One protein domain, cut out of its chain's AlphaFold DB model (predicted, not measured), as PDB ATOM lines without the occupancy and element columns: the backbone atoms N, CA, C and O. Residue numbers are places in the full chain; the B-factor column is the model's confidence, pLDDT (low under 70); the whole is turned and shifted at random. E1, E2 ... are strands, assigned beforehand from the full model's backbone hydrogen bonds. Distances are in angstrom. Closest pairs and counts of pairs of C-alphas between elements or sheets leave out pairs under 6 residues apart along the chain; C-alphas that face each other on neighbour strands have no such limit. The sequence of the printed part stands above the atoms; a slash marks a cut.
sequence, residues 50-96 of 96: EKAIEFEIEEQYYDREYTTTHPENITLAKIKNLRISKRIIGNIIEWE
ATOM      1  N   GLU A  50      12.898  22.438  53.732       90.25
ATOM      2  CA  GLU A  50      14.320  22.055  53.804       90.25
ATOM      3  C   GLU A  50      15.286  23.214  53.523       90.25
ATOM      4  O   GLU A  50      16.446  23.199  53.941       90.25
ATOM      5  N   LYS A  51      14.839  24.207  52.748       90.88
ATOM      6  CA  LYS A  51      15.681  25.298  52.251       90.88
ATOM      7  C   LYS A  51      14.833  26.532  51.974       90.88
ATOM      8  O   LYS A  51      13.829  26.448  51.273       90.88
ATOM      9  N   ALA A  52      15.294  27.677  52.458       91.50
ATOM     10  CA  ALA A  52      14.762  28.986  52.118       91.50
ATOM     11  C   ALA A  52      15.794  29.757  51.289       91.50
ATOM     12  O   ALA A  52      16.987  29.754  51.600       91.50
ATOM     13  N   ILE A  53      15.335  30.404  50.223       91.38
ATOM     14  CA  ILE A  53      16.150  31.250  49.352       91.38
ATOM     15  C   ILE A  53      15.467  32.614  49.306       91.38
ATOM     16  O   ILE A  53      14.294  32.697  48.953       91.38
ATOM     17  N   GLU A  54      16.190  33.669  49.658       92.06
ATOM     18  CA  GLU A  54      15.723  35.050  49.575       92.06
ATOM     19  C   GLU A  54      16.603  35.826  48.598       92.06
ATOM     20  O   GLU A  54      17.817  35.634  48.551       92.06
ATOM     21  N   PHE A  55      15.991  36.678  47.784       92.56
ATOM     22  CA  PHE A  55      16.688  37.518  46.822       92.56
ATOM     23  C   PHE A  55      15.826  38.719  46.440       92.56
ATOM     24  O   PHE A  55      14.599  38.693  46.541       92.56
ATOM     25  N   GLU A  56      16.476  39.761  45.936       94.25
ATOM     26  CA  GLU A  56      15.819  40.916  45.336       94.25
ATOM     27  C   GLU A  56      15.886  40.822  43.814       94.25
ATOM     28  O   GLU A  56      16.954  40.604  43.242       94.25
ATOM     29  N   ILE A  57      14.750  41.022  43.147       92.44
ATOM     30  CA  ILE A  57      14.687  41.082  41.685       92.44
ATOM     31  C   ILE A  57      15.137  42.473  41.230       92.44
ATOM     32  O   ILE A  57      14.541  43.480  41.609       92.44
ATOM     33  N   GLU A  58      16.168  42.529  40.392       94.81
ATOM     34  CA  GLU A  58      16.576  43.758  39.705       94.81
ATOM     35  C   GLU A  58      15.847  43.932  38.372       94.81
ATOM     36  O   GLU A  58      15.443  45.038  38.023       94.81
ATOM     37  N   GLU A  59      15.693  42.842  37.620       91.12
ATOM     38  CA  GLU A  59      15.119  42.835  36.274       91.12
ATOM     39  C   GLU A  59      14.478  41.471  35.992       91.12
ATOM     40  O   GLU A  59      14.981  40.446  36.455       91.12
ATOM     41  N   GLN A  60      13.380  41.443  35.236       86.81
ATOM     42  CA  GLN A  60      12.673  40.218  34.849       86.81
ATOM     43  C   GLN A  60      12.842  39.966  33.349       86.81
ATOM     44  O   GLN A  60      12.785  40.902  32.552       86.81
ATOM     45  N   TYR A  61      13.020  38.705  32.963       83.19
ATOM     46  CA  TYR A  61      13.190  38.283  31.576       83.19
ATOM     47  C   TYR A  61      12.065  37.330  31.176       83.19
ATOM     48  O   TYR A  61      12.088  36.158  31.542       83.19
ATOM     49  N   TYR A  62      11.104  37.823  30.392       72.06
ATOM     50  CA  TYR A  62       9.991  37.007  29.887       72.06
ATOM     51  C   TYR A  62      10.348  36.198  28.632       72.06
ATOM     52  O   TYR A  62       9.699  35.197  28.347       72.06
ATOM     53  N   ASP A  63      11.400  36.601  27.915       77.31
ATOM     54  CA  ASP A  63      11.786  36.007  26.628       77.31
ATOM     55  C   ASP A  63      12.907  34.954  26.749       77.31
ATOM     56  O   ASP A  63      13.437  34.484  25.743       77.31
ATOM     57  N   ARG A  64      13.333  34.612  27.975       74.81
ATOM     58  CA  ARG A  64      14.404  33.629  28.215       74.81
ATOM     59  C   ARG A  64      13.837  32.244  28.498       74.81
ATOM     60  O   ARG A  64      12.811  32.104  29.153       74.81
ATOM     61  N   GLU A  65      14.561  31.214  28.066       71.75
ATOM     62  CA  GLU A  65      14.254  29.839  28.453       71.75
ATOM     63  C   GLU A  65      14.503  29.632  29.955       71.75
ATOM     64  O   GLU A  65      15.509  30.083  30.520       71.75
ATOM     65  N   TYR A  66      13.573  28.942  30.614       71.06
ATOM     66  CA  TYR A  66      13.708  28.541  32.009       71.06
ATOM     67  C   TYR A  66      14.261  27.121  32.115       71.06
ATOM     68  O   TYR A  66      13.980  26.263  31.280       71.06
ATOM     69  N   THR A  67      15.055  26.854  33.152       68.00
ATOM     70  CA  THR A  67      15.619  25.518  33.381       68.00
ATOM     71  C   THR A  67      14.776  24.746  34.388       68.00
ATOM     72  O   THR A  67      14.579  25.215  35.504       68.00
ATOM     73  N   THR A  68      14.338  23.537  34.036       66.50
ATOM     74  CA  THR A  68      13.587  22.640  34.939       66.50
ATOM     75  C   THR A  68      14.480  21.669  35.714       66.50
ATOM     76  O   THR A  68      14.039  21.068  36.687       66.50
ATOM     77  N   THR A  69      15.739  21.507  35.303       71.69
ATOM     78  CA  THR A  69      16.673  20.514  35.862       71.69
ATOM     79  C   THR A  69      17.345  20.955  37.160       71.69
ATOM     80  O   THR A  69      17.793  20.109  37.930       71.69
ATOM     81  N   HIS A  70      17.405  22.263  37.421       71.94
ATOM     82  CA  HIS A  70      18.040  22.842  38.603       71.94
ATOM     83  C   HIS A  70      17.137  23.938  39.180       71.94
ATOM     84  O   HIS A  70      17.298  25.102  38.820       71.94
ATOM     85  N   PRO A  71      16.181  23.596  40.062       67.38
ATOM     86  CA  PRO A  71      15.185  24.548  40.572       67.38
ATOM     87  C   PRO A  71      15.789  25.694  41.401       67.38
ATOM     88  O   PRO A  71      15.135  26.694  41.662       67.38
ATOM     89  N   GLU A  72      17.049  25.561  41.811       70.88
ATOM     90  CA  GLU A  72      17.823  26.607  42.483       70.88
ATOM     91  C   GLU A  72      18.436  27.646  41.534       70.88
ATOM     92  O   GLU A  72      18.902  28.690  41.990       70.88
ATOM     93  N   ASN A  73      18.391  27.408  40.222       77.94
ATOM     94  CA  ASN A  73      18.828  28.373  39.225       77.94
ATOM     95  C   ASN A  73      17.679  29.318  38.869       77.94
ATOM     96  O   ASN A  73      16.736  28.957  38.167       77.94
ATOM     97  N   ILE A  74      17.792  30.567  39.308       80.94
ATOM     98  CA  ILE A  74      16.856  31.630  38.939       80.94
ATOM     99  C   ILE A  74      17.296  32.193  37.582       80.94
ATOM    100  O   ILE A  74      18.219  33.000  37.506       80.94
ATOM    101  N   THR A  75      16.678  31.734  36.491       81.06
ATOM    102  CA  THR A  75      17.089  32.096  35.115       81.06
ATOM    103  C   THR A  75      16.220  33.172  34.462       81.06
ATOM    104  O   THR A  75      16.663  33.846  33.529       81.06
ATOM    105  N   LEU A  76      14.999  33.361  34.970       84.06
ATOM    106  CA  LEU A  76      14.004  34.309  34.453       84.06
ATOM    107  C   LEU A  76      14.095  35.705  35.084       84.06
ATOM    108  O   LEU A  76      13.277  36.577  34.802       84.06
ATOM    109  N   ALA A  77      15.077  35.938  35.950       87.31
ATOM    110  CA  ALA A  77      15.287  37.231  36.575       87.31
ATOM    111  C   ALA A  77      16.771  37.471  36.827       87.31
ATOM    112  O   ALA A  77      17.521  36.552  37.159       87.31
ATOM    113  N   LYS A  78      17.184  38.728  36.710       89.56
ATOM    114  CA  LYS A  78      18.417  39.205  37.319       89.56
ATOM    115  C   LYS A  78      18.129  39.499  38.783       89.56
ATOM    116  O   LYS A  78      17.186  40.229  39.091       89.56
ATOM    117  N   ILE A  79      18.945  38.942  39.667       93.00
ATOM    118  CA  ILE A  79      18.758  39.054  41.112       93.00
ATOM    119  C   ILE A  79      19.978  39.672  41.792       93.00
ATOM    120  O   ILE A  79      21.101  39.567  41.296       93.00
ATOM    121  N   LYS A  80      19.755  40.264  42.962       94.38
ATOM    122  CA  LYS A  80      20.789  40.702  43.904       94.38
ATOM    123  C   LYS A  80      20.424  40.280  45.328       94.38
ATOM    124  O   LYS A  80      19.320  39.801  45.568       94.38
ATOM    125  N   ASN A  81      21.355  40.473  46.262       93.81
ATOM    126  CA  ASN A  81      21.163  40.184  47.689       93.81
ATOM    127  C   ASN A  81      20.678  38.745  47.962       93.81
ATOM    128  O   ASN A  81      19.836  38.524  48.823       93.81
ATOM    129  N   LEU A  82      21.201  37.767  47.209       92.19
ATOM    130  CA  LEU A  82      20.862  36.353  47.374       92.19
ATOM    131  C   LEU A  82      21.336  35.839  48.740       92.19
ATOM    132  O   LEU A  82      22.531  35.882  49.037       92.19
ATOM    133  N   ARG A  83      20.411  35.293  49.527       93.12
ATOM    134  CA  ARG A  83      20.657  34.601  50.795       93.12
ATOM    135  C   ARG A  83      20.008  33.226  50.757       93.12
ATOM    136  O   ARG A  83      18.910  33.063  50.232       93.12
ATOM    137  N   ILE A  84      20.690  32.224  51.300       92.62
ATOM    138  CA  ILE A  84      20.203  30.841  51.339       92.62
ATOM    139  C   ILE A  84      20.346  30.340  52.767       92.62
ATOM    140  O   ILE A  84      21.431  30.417  53.332       92.62
ATOM    141  N   SER A  85      19.278  29.780  53.326       94.25
ATOM    142  CA  SER A  85      19.311  29.124  54.627       94.25
ATOM    143  C   SER A  85      18.753  27.709  54.546       94.25
ATOM    144  O   SER A  85      17.749  27.447  53.885       94.25
ATOM    145  N   LYS A  86      19.419  26.791  55.247       93.62
ATOM    146  CA  LYS A  86      18.912  25.446  55.570       93.62
ATOM    147  C   LYS A  86      18.622  25.298  57.067       93.62
ATOM    148  O   LYS A  86      18.316  24.207  57.537       93.62
ATOM    149  N   ARG A  87      18.772  26.385  57.832       93.62
ATOM    150  CA  ARG A  87      18.566  26.421  59.280       93.62
ATOM    151  C   ARG A  87      17.180  26.969  59.562       93.62
ATOM    152  O   ARG A  87      16.964  28.178  59.607       93.62
ATOM    153  N   ILE A  88      16.241  26.045  59.702       91.31
ATOM    154  CA  ILE A  88      14.830  26.338  59.926       91.31
ATOM    155  C   ILE A  88      14.457  25.713  61.267       91.31
ATOM    156  O   ILE A  88      14.547  24.498  61.440       91.31
ATOM    157  N   ILE A  89      14.117  26.554  62.244       88.44
ATOM    158  CA  ILE A  89      13.830  26.142  63.622       88.44
ATOM    159  C   ILE A  89      12.412  26.587  63.966       88.44
ATOM    160  O   ILE A  89      12.147  27.770  64.186       88.44
ATOM    161  N   GLY A  90      11.484  25.628  64.005       84.62
ATOM    162  CA  GLY A  90      10.058  25.930  64.113       84.62
ATOM    163  C   GLY A  90       9.616  26.830  62.957       84.62
ATOM    164  O   GLY A  90       9.832  26.494  61.798       84.62
ATOM    165  N   ASN A  91       9.069  28.003  63.282       83.12
ATOM    166  CA  ASN A  91       8.592  28.982  62.298       83.12
ATOM    167  C   ASN A  91       9.631  30.072  61.969       83.12
ATOM    168  O   ASN A  91       9.275  31.122  61.435       83.12
ATOM    169  N   ILE A  92      10.901  29.874  62.338       88.69
ATOM    170  CA  ILE A  92      11.972  30.859  62.155       88.69
ATOM    171  C   ILE A  92      12.975  30.339  61.127       88.69
ATOM    172  O   ILE A  92      13.507  29.238  61.264       88.69
ATOM    173  N   ILE A  93      13.262  31.171  60.124       92.25
ATOM    174  CA  ILE A  93      14.380  30.976  59.200       92.25
ATOM    175  C   ILE A  93      15.567  31.772  59.746       92.25
ATOM    176  O   ILE A  93      15.497  32.997  59.861       92.25
ATOM    177  N   GLU A  94      16.652  31.086  60.095       93.81
ATOM    178  CA  GLU A  94      17.895  31.736  60.507       93.81
ATOM    179  C   GLU A  94      18.712  32.085  59.261       93.81
ATOM    180  O   GLU A  94      19.238  31.201  58.586       93.81
ATOM    181  N   TRP A  95      18.791  33.374  58.935       90.44
ATOM    182  CA  TRP A  95      19.594  33.871  57.818       90.44
ATOM    183  C   TRP A  95      21.052  34.049  58.259       90.44
ATOM    184  O   TRP A  95      21.312  34.782  59.214       90.44
ATOM    185  N   GLU A  96      21.975  33.375  57.571       66.56
ATOM    186  CA  GLU A  96      23.431  33.555  57.716       66.56
ATOM    187  C   GLU A  96      23.961  34.657  56.787       66.56
ATOM    188  O   GLU A  96      23.386  34.845  55.684       66.56
TER     189      GLU A  96
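This is residues 50 to 96 of the 96 residues of an uncharacterized protein of Chryseobacterium taihuense (UniProt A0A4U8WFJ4). With little regular structure, the domain is a long two-stranded ribbon, the hairpin E1 and E2, bent partway along, with a wide loop of residues 61 to 76 at one end and a small turn of residues 88 to 93 beyond the other. The printed part has 47 residues, with no named helix and two antiparallel strands, E1 then E2; the class is all strand, with 18 residues in named elements. It is loose, with a radius of gyration of the C-alphas of 12.8 A, and elongated, spanning 39 by 23 by 14 A.

E1, residues 52 to 60, begins at C-alpha 52 (14.762, 28.986, 52.118) and measures 20.7 A. E2, residues 77 to 85, measures 20.2 A and ends at C-alpha 85 (19.311, 29.124, 54.627).

E1 and E2 are antiparallel at 168 degrees. C-alphas 60 and 77 face each other at 4.3 A. N 54 and O 83 are within hydrogen-bond range at 2.8 A, as are N 80 and O 56 at 2.8 A. E1 bends by 70 degrees at residue 57, E2 by 79 degrees at residue 80. Residues 88 to 89 pair antiparallel with residues 92 to 93.

The C-alphas farthest apart, Asp 63 and Gly 90, are 38.9 A apart. The printed part has no cut; the link E1 to E2 is long, 16 residues. Residues 67 to 68, 71 and 96 have pLDDT under 70.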